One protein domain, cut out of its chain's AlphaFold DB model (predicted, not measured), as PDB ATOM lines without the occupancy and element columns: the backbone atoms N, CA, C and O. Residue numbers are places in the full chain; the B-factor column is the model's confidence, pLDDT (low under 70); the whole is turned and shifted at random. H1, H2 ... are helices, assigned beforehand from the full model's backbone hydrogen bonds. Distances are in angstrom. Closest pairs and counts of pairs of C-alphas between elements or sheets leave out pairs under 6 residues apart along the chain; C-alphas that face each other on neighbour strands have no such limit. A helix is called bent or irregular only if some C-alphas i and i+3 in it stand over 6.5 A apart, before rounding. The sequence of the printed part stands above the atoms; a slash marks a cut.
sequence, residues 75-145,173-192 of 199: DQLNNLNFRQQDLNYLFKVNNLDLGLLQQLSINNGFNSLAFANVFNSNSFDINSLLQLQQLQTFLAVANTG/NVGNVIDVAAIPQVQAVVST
ATOM      1  N   ASP A  75     -10.222  20.963 -17.511       66.62
ATOM      2  CA  ASP A  75     -11.169  19.967 -16.994       66.62
ATOM      3  C   ASP A  75     -10.845  19.588 -15.540       66.62
ATOM      4  O   ASP A  75     -11.740  19.272 -14.757       66.62
ATOM      5  N   GLN A  76      -9.573  19.681 -15.133       62.88
ATOM      6  CA  GLN A  76      -9.170  19.486 -13.735       62.88
ATOM      7  C   GLN A  76      -9.585  20.660 -12.838       62.88
ATOM      8  O   GLN A  76      -9.809  20.456 -11.645       62.88
ATOM      9  N   LEU A  77      -9.730  21.869 -13.396       64.50
ATOM     10  CA  LEU A  77     -10.223  23.047 -12.672       64.50
ATOM     11  C   LEU A  77     -11.745  23.025 -12.512       64.50
ATOM     12  O   LEU A  77     -12.257  23.377 -11.451       64.50
ATOM     13  N   ASN A  78     -12.456  22.508 -13.516       57.41
ATOM     14  CA  ASN A  78     -13.890  22.224 -13.431       57.41
ATOM     15  C   ASN A  78     -14.243  21.148 -12.389       57.41
ATOM     16  O   ASN A  78     -15.406  20.993 -12.022       57.41
ATOM     17  N   ASN A  79     -13.240  20.427 -11.882       61.53
ATOM     18  CA  ASN A  79     -13.396  19.372 -10.889       61.53
ATOM     19  C   ASN A  79     -12.814  19.739  -9.511       61.53
ATOM     20  O   ASN A  79     -12.627  18.847  -8.680       61.53
ATOM     21  N   LEU A  80     -12.524  21.025  -9.252       67.88
ATOM     22  CA  LEU A  80     -12.207  21.524  -7.910       67.88
ATOM     23  C   LEU A  80     -13.463  21.411  -7.041       67.88
ATOM     24  O   LEU A  80     -14.320  22.292  -7.004       67.88
ATOM     25  N   ASN A  81     -13.611  20.264  -6.386       65.94
ATOM     26  CA  ASN A  81     -14.788  19.960  -5.596       65.94
ATOM     27  C   ASN A  81     -14.564  20.483  -4.180       65.94
ATOM     28  O   ASN A  81     -13.774  19.915  -3.434       65.94
ATOM     29  N   PHE A  82     -15.266  21.550  -3.807       70.75
ATOM     30  CA  PHE A  82     -15.193  22.154  -2.478       70.75
ATOM     31  C   PHE A  82     -15.952  21.304  -1.450       70.75
ATOM     32  O   PHE A  82     -17.089  21.586  -1.067       70.75
ATOM     33  N   ARG A  83     -15.317  20.210  -1.028       65.88
ATOM     34  CA  ARG A  83     -15.976  19.111  -0.305       65.88
ATOM     35  C   ARG A  83     -16.289  19.398   1.163       65.88
ATOM     36  O   ARG A  83     -16.925  18.562   1.800       65.88
ATOM     37  N   GLN A  84     -15.864  20.539   1.712       71.94
ATOM     38  CA  GLN A  84     -15.979  20.836   3.141       71.94
ATOM     39  C   GLN A  84     -16.677  22.157   3.441       71.94
ATOM     40  O   GLN A  84     -16.418  23.198   2.838       71.94
ATOM     41  N   GLN A  85     -17.520  22.106   4.466       71.12
ATOM     42  CA  GLN A  85     -18.253  23.244   4.994       71.12
ATOM     43  C   GLN A  85     -17.312  24.336   5.536       71.12
ATOM     44  O   GLN A  85     -17.509  25.509   5.237       71.12
ATOM     45  N   ASP A  86     -16.248  23.969   6.251       70.00
ATOM     46  CA  ASP A  86     -15.299  24.938   6.823       70.00
ATOM     47  C   ASP A  86     -14.529  25.705   5.745       70.00
ATOM     48  O   ASP A  86     -14.314  26.910   5.855       70.00
ATOM     49  N   LEU A  87     -14.180  25.017   4.657       72.44
ATOM     50  CA  LEU A  87     -13.582  25.615   3.469       72.44
ATOM     51  C   LEU A  87     -14.520  26.625   2.817       72.44
ATOM     52  O   LEU A  87     -14.135  27.762   2.567       72.44
ATOM     53  N   ASN A  88     -15.771  26.227   2.607       73.19
ATOM     54  CA  ASN A  88     -16.807  27.099   2.073       73.19
ATOM     55  C   ASN A  88     -16.987  28.345   2.959       73.19
ATOM     56  O   ASN A  88     -16.967  29.475   2.467       73.19
ATOM     57  N   TYR A  89     -17.053  28.167   4.278       73.12
ATOM     58  CA  TYR A  89     -17.101  29.273   5.229       73.12
ATOM     59  C   TYR A  89     -15.881  30.195   5.101       73.12
ATOM     60  O   TYR A  89     -16.035  31.410   4.972       73.12
ATOM     61  N   LEU A  90     -14.674  29.629   5.066       74.19
ATOM     62  CA  LEU A  90     -13.435  30.383   4.908       74.19
ATOM     63  C   LEU A  90     -13.395  31.158   3.590       74.19
ATOM     64  O   LEU A  90     -12.994  32.318   3.612       74.19
ATOM     65  N   PHE A  91     -13.840  30.594   2.465       73.56
ATOM     66  CA  PHE A  91     -13.915  31.335   1.201       73.56
ATOM     67  C   PHE A  91     -14.880  32.513   1.288       73.56
ATOM     68  O   PHE A  91     -14.569  33.596   0.790       73.56
ATOM     69  N   LYS A  92     -16.025  32.326   1.957       72.62
ATOM     70  CA  LYS A  92     -17.020  33.383   2.151       72.62
ATOM     71  C   LYS A  92     -16.498  34.513   3.035       72.62
ATOM     72  O   LYS A  92     -16.747  35.674   2.731       72.62
ATOM     73  N   VAL A  93     -15.769  34.188   4.101       73.12
ATOM     74  CA  VAL A  93     -15.170  35.189   4.996       73.12
ATOM     75  C   VAL A  93     -13.984  35.894   4.335       73.12
ATOM     76  O   VAL A  93     -13.851  37.110   4.452       73.12
ATOM     77  N   ASN A  94     -13.140  35.159   3.607       75.31
ATOM     78  CA  ASN A  94     -11.921  35.699   2.995       75.31
ATOM     79  C   ASN A  94     -12.138  36.326   1.608       75.31
ATOM     80  O   ASN A  94     -11.179  36.846   1.038       75.31
ATOM     81  N   ASN A  95     -13.370  36.302   1.082       80.62
ATOM     82  CA  ASN A  95     -13.747  36.825  -0.237       80.62
ATOM     83  C   ASN A  95     -12.788  36.366  -1.349       80.62
ATOM     84  O   ASN A  95     -12.249  37.183  -2.094       80.62
ATOM     85  N   LEU A  96     -12.531  35.057  -1.430       82.88
ATOM     86  CA  LEU A  96     -11.613  34.524  -2.435       82.88
ATOM     87  C   LEU A  96     -12.180  34.734  -3.852       82.88
ATOM     88  O   LEU A  96     -13.244  34.211  -4.180       82.88
ATOM     89  N   ASP A  97     -11.455  35.473  -4.692       84.44
ATOM     90  CA  ASP A  97     -11.879  35.789  -6.058       84.44
ATOM     91  C   ASP A  97     -11.502  34.668  -7.039       84.44
ATOM     92  O   ASP A  97     -10.413  34.633  -7.620       84.44
ATOM     93  N   LEU A  98     -12.425  33.720  -7.207       83.38
ATOM     94  CA  LEU A  98     -12.268  32.600  -8.137       83.38
ATOM     95  C   LEU A  98     -12.277  33.045  -9.610       83.38
ATOM     96  O   LEU A  98     -11.668  32.377 -10.444       83.38
ATOM     97  N   GLY A  99     -12.916  34.176  -9.927       84.81
ATOM     98  CA  GLY A  99     -12.922  34.736 -11.279       84.81
ATOM     99  C   GLY A  99     -11.547  35.283 -11.656       84.81
ATOM    100  O   GLY A  99     -11.012  34.962 -12.718       84.81
ATOM    101  N   LEU A 100     -10.917  36.026 -10.745       87.00
ATOM    102  CA  LEU A 100      -9.540  36.481 -10.916       87.00
ATOM    103  C   LEU A 100      -8.558  35.307 -10.978       87.00
ATOM    104  O   LEU A 100      -7.666  35.301 -11.826       87.00
ATOM    105  N   LEU A 101      -8.724  34.297 -10.120       86.50
ATOM    106  CA  LEU A 101      -7.899  33.087 -10.147       86.50
ATOM    107  C   LEU A 101      -7.934  32.412 -11.525       86.50
ATOM    108  O   LEU A 101      -6.887  32.076 -12.084       86.50
ATOM    109  N   GLN A 102      -9.129  32.267 -12.094       83.19
ATOM    110  CA  GLN A 102      -9.322  31.729 -13.433       83.19
ATOM    111  C   GLN A 102      -8.671  32.617 -14.501       83.19
ATOM    112  O   GLN A 102      -7.928  32.118 -15.349       83.19
ATOM    113  N   GLN A 103      -8.887  33.933 -14.437       87.06
ATOM    114  CA  GLN A 103      -8.287  34.894 -15.360       87.06
ATOM    115  C   GLN A 103      -6.754  34.808 -15.353       87.06
ATOM    116  O   GLN A 103      -6.125  34.877 -16.410       87.06
ATOM    117  N   LEU A 104      -6.137  34.644 -14.181       87.62
ATOM    118  CA  LEU A 104      -4.689  34.475 -14.046       87.62
ATOM    119  C   LEU A 104      -4.223  33.118 -14.588       87.62
ATOM    120  O   LEU A 104      -3.177  33.057 -15.234       87.62
ATOM    121  N   SER A 105      -4.984  32.038 -14.398       85.31
ATOM    122  CA  SER A 105      -4.660  30.750 -15.029       85.31
ATOM    123  C   SER A 105      -4.689  30.842 -16.556       85.31
ATOM    124  O   SER A 105      -3.726  30.431 -17.198       85.31
ATOM    125  N   ILE A 106      -5.742  31.425 -17.131       84.38
ATOM    126  CA  ILE A 106      -5.929  31.506 -18.588       84.38
ATOM    127  C   ILE A 106      -4.946  32.498 -19.220       84.38
ATOM    128  O   ILE A 106      -4.231  32.156 -20.155       84.38
ATOM    129  N   ASN A 107      -4.890  33.730 -18.709       87.50
ATOM    130  CA  ASN A 107      -4.171  34.818 -19.379       87.50
ATOM    131  C   ASN A 107      -2.693  34.903 -18.991       87.50
ATOM    132  O   ASN A 107      -1.905  35.503 -19.716       87.50
ATOM    133  N   ASN A 108      -2.324  34.359 -17.832       87.94
ATOM    134  CA  ASN A 108      -0.979  34.497 -17.275       87.94
ATOM    135  C   ASN A 108      -0.313  33.132 -17.036       87.94
ATOM    136  O   ASN A 108       0.838  33.082 -16.619       87.94
ATOM    137  N   GLY A 109      -0.997  32.015 -17.304       85.88
ATOM    138  CA  GLY A 109      -0.443  30.674 -17.113       85.88
ATOM    139  C   GLY A 109      -0.268  30.282 -15.645       85.88
ATOM    140  O   GLY A 109       0.531  29.398 -15.350       85.88
ATOM    141  N   PHE A 110      -0.975  30.933 -14.713       87.50
ATOM    142  CA  PHE A 110      -0.909  30.582 -13.294       87.50
ATOM    143  C   PHE A 110      -1.314  29.119 -13.071       87.50
ATOM    144  O   PHE A 110      -2.392  28.687 -13.493       87.50
ATOM    145  N   ASN A 111      -0.472  28.361 -12.369       84.56
ATOM    146  CA  ASN A 111      -0.751  26.968 -12.037       84.56
ATOM    147  C   ASN A 111      -1.636  26.868 -10.785       84.56
ATOM    148  O   ASN A 111      -1.156  26.668  -9.671       84.56
ATOM    149  N   SER A 112      -2.949  26.969 -10.975       80.69
ATOM    150  CA  SER A 112      -3.942  26.774  -9.910       80.69
ATOM    151  C   SER A 112      -3.981  25.336  -9.377       80.69
ATOM    152  O   SER A 112      -4.368  25.124  -8.228       80.69
ATOM    153  N   LEU A 113      -3.485  24.352 -10.140       81.12
ATOM    154  CA  LEU A 113      -3.372  22.958  -9.699       81.12
ATOM    155  C   LEU A 113      -2.353  22.781  -8.560       81.12
ATOM    156  O   LEU A 113      -2.466  21.839  -7.778       81.12
ATOM    157  N   ALA A 114      -1.412  23.719  -8.397       80.50
ATOM    158  CA  ALA A 114      -0.520  23.762  -7.235       80.50
ATOM    159  C   ALA A 114      -1.284  23.909  -5.900       80.50
ATOM    160  O   ALA A 114      -0.763  23.545  -4.849       80.50
ATOM    161  N   PHE A 115      -2.534  24.382  -5.952       81.62
ATOM    162  CA  PHE A 115      -3.432  24.565  -4.809       81.62
ATOM    163  C   PHE A 115      -4.520  23.489  -4.731       81.62
ATOM    164  O   PHE A 115      -5.489  23.649  -3.991       81.62
ATOM    165  N   ALA A 116      -4.383  22.372  -5.455       79.62
ATOM    166  CA  ALA A 116      -5.394  21.315  -5.477       79.62
ATOM    167  C   ALA A 116      -5.756  20.790  -4.074       79.62
ATOM    168  O   ALA A 116      -6.914  20.456  -3.840       79.62
ATOM    169  N   ASN A 117      -4.815  20.777  -3.122       79.62
ATOM    170  CA  ASN A 117      -5.086  20.377  -1.736       79.62
ATOM    171  C   ASN A 117      -6.011  21.351  -0.990       79.62
ATOM    172  O   ASN A 117      -6.767  20.914  -0.128       79.62
ATOM    173  N   VAL A 118      -6.018  22.642  -1.334       81.50
ATOM    174  CA  VAL A 118      -6.959  23.619  -0.755       81.50
ATOM    175  C   VAL A 118      -8.391  23.292  -1.158       81.50
ATOM    176  O   VAL A 118      -9.316  23.495  -0.381       81.50
ATOM    177  N   PHE A 119      -8.576  22.771  -2.367       79.94
ATOM    178  CA  PHE A 119      -9.899  22.558  -2.936       79.94
ATOM    179  C   PHE A 119     -10.401  21.126  -2.732       79.94
ATOM    180  O   PHE A 119     -11.533  20.945  -2.309       79.94
ATOM    181  N   ASN A 120      -9.555  20.117  -2.951       78.94
ATOM    182  CA  ASN A 120      -9.963  18.712  -3.069       78.94
ATOM    183  C   ASN A 120      -9.743  17.863  -1.803       78.94
ATOM    184  O   ASN A 120     -10.092  16.676  -1.796       78.94
ATOM    185  N   SER A 121      -9.168  18.424  -0.736       74.44
ATOM    186  CA  SER A 121      -8.912  17.667   0.497       74.44
ATOM    187  C   SER A 121     -10.206  17.290   1.228       74.44
ATOM    188  O   SER A 121     -11.179  18.042   1.248       74.44
ATOM    189  N   ASN A 122     -10.214  16.111   1.862       69.00
ATOM    190  CA  ASN A 122     -11.318  15.631   2.714       69.00
ATOM    191  C   ASN A 122     -11.336  16.282   4.103       69.00
ATOM    192  O   ASN A 122     -12.392  16.396   4.719       69.00
ATOM    193  N   SER A 123     -10.162  16.672   4.589       72.44
ATOM    194  CA  SER A 123      -9.952  17.371   5.852       72.44
ATOM    195  C   SER A 123      -9.134  18.621   5.579       72.44
ATOM    196  O   SER A 123      -8.068  18.529   4.975       72.44
ATOM    197  N   PHE A 124      -9.639  19.783   5.980       76.12
ATOM    198  CA  PHE A 124      -8.908  21.029   5.873       76.12
ATOM    199  C   PHE A 124      -7.912  21.086   7.026       76.12
ATOM    200  O   PHE A 124      -8.291  21.113   8.199       76.12
ATOM    201  N   ASP A 125      -6.633  21.005   6.683       76.69
ATOM    202  CA  ASP A 125      -5.526  21.007   7.630       76.69
ATOM    203  C   ASP A 125      -4.787  22.353   7.619       76.69
ATOM    204  O   ASP A 125      -5.046  23.240   6.803       76.69
ATOM    205  N   ILE A 126      -3.838  22.520   8.540       77.44
ATOM    206  CA  ILE A 126      -3.034  23.746   8.630       77.44
ATOM    207  C   ILE A 126      -2.219  24.022   7.361       77.44
ATOM    208  O   ILE A 126      -2.007  25.186   7.023       77.44
ATOM    209  N   ASN A 127      -1.798  22.991   6.625       79.06
ATOM    210  CA  ASN A 127      -1.081  23.197   5.366       79.06
ATOM    211  C   ASN A 127      -2.005  23.794   4.302       79.06
ATOM    212  O   ASN A 127      -1.616  24.715   3.588       79.06
ATOM    213  N   SER A 128      -3.240  23.309   4.236       80.06
ATOM    214  CA  SER A 128      -4.280  23.791   3.334       80.06
ATOM    215  C   SER A 128      -4.723  25.207   3.711       80.06
ATOM    216  O   SER A 128      -4.916  26.042   2.832       80.06
ATOM    217  N   LEU A 129      -4.793  25.526   5.010       81.00
ATOM    218  CA  LEU A 129      -5.023  26.891   5.499       81.00
ATOM    219  C   LEU A 129      -3.900  27.844   5.087       81.00
ATOM    220  O   LEU A 129      -4.158  28.960   4.640       81.00
ATOM    221  N   LEU A 130      -2.652  27.402   5.211       81.94
ATOM    222  CA  LEU A 130      -1.504  28.205   4.823       81.94
ATOM    223  C   LEU A 130      -1.474  28.450   3.313       81.94
ATOM    224  O   LEU A 130      -1.281  29.584   2.880       81.94
ATOM    225  N   GLN A 131      -1.731  27.414   2.517       82.69
ATOM    226  CA  GLN A 131      -1.868  27.529   1.066       82.69
ATOM    227  C   GLN A 131      -3.027  28.453   0.676       82.69
ATOM    228  O   GLN A 131      -2.876  29.274  -0.226       82.69
ATOM    229  N   LEU A 132      -4.160  28.385   1.384       84.38
ATOM    230  CA  LEU A 132      -5.285  29.296   1.186       84.38
ATOM    231  C   LEU A 132      -4.892  30.750   1.477       84.38
ATOM    232  O   LEU A 132      -5.213  31.641   0.693       84.38
ATOM    233  N   GLN A 133      -4.163  30.995   2.568       83.00
ATOM    234  CA  GLN A 133      -3.673  32.329   2.914       83.00
ATOM    235  C   GLN A 133      -2.711  32.867   1.847       83.00
ATOM    236  O   GLN A 133      -2.827  34.023   1.442       83.00
ATOM    237  N   GLN A 134      -1.789  32.034   1.358       83.94
ATOM    238  CA  GLN A 134      -0.878  32.398   0.269       83.94
ATOM    239  C   GLN A 134      -1.642  32.749  -1.007       83.94
ATOM    240  O   GLN A 134      -1.352  33.765  -1.639       83.94
ATOM    241  N   LEU A 135      -2.636  31.932  -1.364       86.31
ATOM    242  CA  LEU A 135      -3.489  32.168  -2.520       86.31
ATOM    243  C   LEU A 135      -4.249  33.491  -2.382       86.31
ATOM    244  O   LEU A 135      -4.278  34.283  -3.318       86.31
ATOM    245  N   GLN A 136      -4.811  33.770  -1.206       84.81
ATOM    246  CA  GLN A 136      -5.533  35.013  -0.946       84.81
ATOM    247  C   GLN A 136      -4.614  36.235  -1.043       84.81
ATOM    248  O   GLN A 136      -4.967  37.215  -1.696       84.81
ATOM    249  N   THR A 137      -3.415  36.180  -0.456       86.12
ATOM    250  CA  THR A 137      -2.425  37.259  -0.585       86.12
ATOM    251  C   THR A 137      -2.021  37.464  -2.040       86.12
ATOM    252  O   THR A 137      -1.944  38.599  -2.505       86.12
ATOM    253  N   PHE A 138      -1.817  36.378  -2.781       86.00
ATOM    254  CA  PHE A 138      -1.496  36.444  -4.196       86.00
ATOM    255  C   PHE A 138      -2.614  37.103  -5.014       86.00
ATOM    256  O   PHE A 138      -2.336  38.003  -5.802       86.00
ATOM    257  N   LEU A 139      -3.875  36.723  -4.791       87.25
ATOM    258  CA  LEU A 139      -5.025  37.333  -5.463       87.25
ATOM    259  C   LEU A 139      -5.234  38.794  -5.050       87.25
ATOM    260  O   LEU A 139      -5.579  39.621  -5.888       87.25
ATOM    261  N   ALA A 140      -4.977  39.149  -3.790       85.25
ATOM    262  CA  ALA A 140      -5.007  40.538  -3.339       85.25
ATOM    263  C   ALA A 140      -3.950  41.386  -4.064       85.25
ATOM    264  O   ALA A 140      -4.249  42.485  -4.523       85.25
ATOM    265  N   VAL A 141      -2.738  40.850  -4.232       85.81
ATOM    266  CA  VAL A 141      -1.685  41.479  -5.039       85.81
ATOM    267  C   VAL A 141      -2.116  41.553  -6.503       85.81
ATOM    268  O   VAL A 141      -2.017  42.614  -7.108       85.81
ATOM    269  N   ALA A 142      -2.675  40.487  -7.070       86.19
ATOM    270  CA  ALA A 142      -3.160  40.482  -8.446       86.19
ATOM    271  C   ALA A 142      -4.248  41.539  -8.702       86.19
ATOM    272  O   ALA A 142      -4.215  42.207  -9.735       86.19
ATOM    273  N   ASN A 143      -5.139  41.762  -7.733       85.12
ATOM    274  CA  ASN A 143      -6.173  42.799  -7.764       85.12
ATOM    275  C   ASN A 143      -5.615  44.228  -7.817       85.12
ATOM    276  O   ASN A 143      -6.314  45.145  -8.242       85.12
ATOM    277  N   THR A 144      -4.349  44.442  -7.446       85.62
ATOM    278  CA  THR A 144      -3.678  45.739  -7.652       85.62
ATOM    279  C   THR A 144      -3.277  45.981  -9.112       85.62
ATOM    280  O   THR A 144      -2.814  47.066  -9.456       85.62
ATOM    281  N   GLY A 145      -3.452  44.982  -9.984       83.81
ATOM    282  CA  GLY A 145      -3.134  45.062 -11.404       83.81
ATOM    283  C   GLY A 145      -1.660  44.817 -11.729       83.81
ATOM    284  O   GLY A 145      -1.273  44.992 -12.882       83.81
ATOM    285  N   ASN A 173      -6.483  19.042  11.948       63.50
ATOM    286  CA  ASN A 173      -7.747  19.426  11.333       63.50
ATOM    287  C   ASN A 173      -8.280  20.690  12.022       63.50
ATOM    288  O   ASN A 173      -8.459  20.702  13.242       63.50
ATOM    289  N   VAL A 174      -8.536  21.744  11.245       64.44
ATOM    290  CA  VAL A 174      -8.998  23.035  11.783       64.44
ATOM    291  C   VAL A 174     -10.378  22.914  12.448       64.44
ATOM    292  O   VAL A 174     -10.670  23.650  13.386       64.44
ATOM    293  N   GLY A 175     -11.183  21.918  12.063       65.31
ATOM    294  CA  GLY A 175     -12.455  21.582  12.704       65.31
ATOM    295  C   GLY A 175     -12.335  21.228  14.190       65.31
ATOM    296  O   GLY A 175     -13.296  21.398  14.927       65.31
ATOM    297  N   ASN A 176     -11.150  20.831  14.672       67.25
ATOM    298  CA  ASN A 176     -10.907  20.592  16.102       67.25
ATOM    299  C   ASN A 176     -10.720  21.886  16.918       67.25
ATOM    300  O   ASN A 176     -10.670  21.831  18.144       67.25
ATOM    301  N   VAL A 177     -10.571  23.036  16.253       66.56
ATOM    302  CA  VAL A 177     -10.449  24.367  16.882       66.56
ATOM    303  C   VAL A 177     -11.767  25.128  16.838       66.56
ATOM    304  O   VAL A 177     -11.964  26.073  17.600       66.56
ATOM    305  N   ILE A 178     -12.662  24.739  15.930       68.25
ATOM    306  CA  ILE A 178     -13.989  25.328  15.820       68.25
ATOM    307  C   ILE A 178     -14.811  24.823  17.005       68.25
ATOM    308  O   ILE A 178     -15.008  23.621  17.176       68.25
ATOM    309  N   ASP A 179     -15.286  25.750  17.834       74.50
ATOM    310  CA  ASP A 179     -16.222  25.435  18.910       74.50
ATOM    311  C   ASP A 179     -17.478  24.770  18.320       74.50
ATOM    312  O   ASP A 179     -18.055  25.253  17.342       74.50
ATOM    313  N   VAL A 180     -17.932  23.676  18.934       70.88
ATOM    314  CA  VAL A 180     -19.149  22.949  18.543       70.88
ATOM    315  C   VAL A 180     -20.362  23.890  18.514       70.88
ATOM    316  O   VAL A 180     -21.249  23.733  17.674       70.88
ATOM    317  N   ALA A 181     -20.379  24.920  19.367       79.12
ATOM    318  CA  ALA A 181     -21.425  25.940  19.388       79.12
ATOM    319  C   ALA A 181     -21.439  26.853  18.142       79.12
ATOM    320  O   ALA A 181     -22.479  27.432  17.822       79.12
ATOM    321  N   ALA A 182     -20.322  26.975  17.418       73.69
ATOM    322  CA  ALA A 182     -20.217  27.781  16.201       73.69
ATOM    323  C   ALA A 182     -20.704  27.036  14.943       73.69
ATOM    324  O   ALA A 182     -21.028  27.674  13.939       73.69
ATOM    325  N   ILE A 183     -20.833  25.702  14.987       73.31
ATOM    326  CA  ILE A 183     -21.229  24.869  13.833       73.31
ATOM    327  C   ILE A 183     -22.529  25.347  13.159       73.31
ATOM    328  O   ILE A 183     -22.527  25.483  11.933       73.31
ATOM    329  N   PRO A 184     -23.626  25.667  13.879       77.62
ATOM    330  CA  PRO A 184     -24.860  26.130  13.239       77.62
ATOM    331  C   PRO A 184     -24.684  27.451  12.478       77.62
ATOM    332  O   PRO A 184     -25.316  27.675  11.448       77.62
ATOM    333  N   GLN A 185     -23.799  28.327  12.960       70.81
ATOM    334  CA  GLN A 185     -23.504  29.616  12.330       70.81
ATOM    335  C   GLN A 185     -22.666  29.413  11.062       70.81
ATOM    336  O   GLN A 185     -22.952  30.019  10.029       70.81
ATOM    337  N   VAL A 186     -21.689  28.502  11.109       73.06
ATOM    338  CA  VAL A 186     -20.929  28.065   9.929       73.06
ATOM    339  C   VAL A 186     -21.882  27.459   8.889       73.06
ATOM    340  O   VAL A 186     -21.794  27.810   7.714       73.06
ATOM    341  N   GLN A 187     -22.841  26.621   9.301       74.12
ATOM    342  CA  GLN A 187     -23.853  26.036   8.402       74.12
ATOM    343  C   GLN A 187     -24.720  27.112   7.743       74.12
ATOM    344  O   GLN A 187     -24.929  27.081   6.527       74.12
ATOM    345  N   ALA A 188     -25.177  28.092   8.526       75.25
ATOM    346  CA  ALA A 188     -25.982  29.200   8.029       75.25
ATOM    347  C   ALA A 188     -25.232  30.006   6.957       75.25
ATOM    348  O   ALA A 188     -25.780  30.253   5.886       75.25
ATOM    349  N   VAL A 189     -23.962  30.347   7.187       70.38
ATOM    350  CA  VAL A 189     -23.145  31.075   6.202       70.38
ATOM    351  C   VAL A 189     -22.889  30.229   4.954       70.38
ATOM    352  O   VAL A 189     -23.018  30.735   3.840       70.38
ATOM    353  N   VAL A 190     -22.582  28.939   5.112       69.06
ATOM    354  CA  VAL A 190     -22.253  28.066   3.977       69.06
ATOM    355  C   VAL A 190     -23.431  27.828   3.048       69.06
ATOM    356  O   VAL A 190     -23.249  27.821   1.835       69.06
ATOM    357  N   SER A 191     -24.647  27.726   3.585       71.69
ATOM    358  CA  SER A 191     -25.862  27.594   2.768       71.69
ATOM    359  C   SER A 191     -26.119  28.778   1.822       71.69
ATOM    360  O   SER A 191     -26.893  28.652   0.878       71.69
ATOM    361  N   THR A 192     -25.446  29.916   2.033       71.88
ATOM    362  CA  THR A 192     -25.518  31.089   1.143       71.88
ATOM    363  C   THR A 192     -24.496  31.064   0.005       71.88
ATOM    364  O   THR A 192     -24.451  31.994  -0.803       71.88
TER     365      THR A 192
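What this domain is: This is residues 75 to 145 and 173 to 192 of the 199 residues of an uncharacterized protein of Moelleriella libera RCEF 2490 (UniProt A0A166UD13). Look for crossed helices in an elongated body: H2 and H3 both pack on the longest helix, H4, while H1 sits in the middle and H5 packs on it at one far end. You have 91 printed residues with five named helices, H1 to H5 in chain order, and no named strand: all helix. The whole is compact, radius of gyration of the C-alphas 13.7 A, spanning 43 by 25 by 23 A.

Where its parts are: Find C-alpha 85 at (-18.253, 23.244, 4.994), where H1, residues 85 to 94, begins, 14.1 A long. Next come H2, residues 98 to 108, H3, residues 112 to 120, and H4, residues 126 to 143, 25.3 A. H5, residues 180 to 190, 15.7 A, ends at C-alpha 190 (-22.253, 28.066, 3.977). H3 and H5 are irregular: C-alphas 114 and 117 are 7.9 A apart, 181 and 184 7.0 A.

How they stand to each other: H1 touches H5 at a steep tilt of 67 degrees; their closest C-alphas are Tyr 89 and Val 190, 5.4 A. H3 touches H4 at residues 128 to 135 alone, closest C-alphas Val 118 and Ser 128, 4.9 A. H2 touches H4 at residues 139 to 143 alone, closest C-alphas Leu 101 and Leu 139, 6.9 A. In H1, H2 and H4 every O i to N i+4 pair is within hydrogen-bond range; H3 has 1 of 5, with 4 of 6 O i to N i+3, and H5 5 of 7.

The domain as a whole: Residues 146 to 172 are cut out, with C-alphas 145 and 173 34.6 A apart. The links printed whole are tight. pLDDT is under 70 at residues 75 to 81, 83, 122, 173 to 178 and 190.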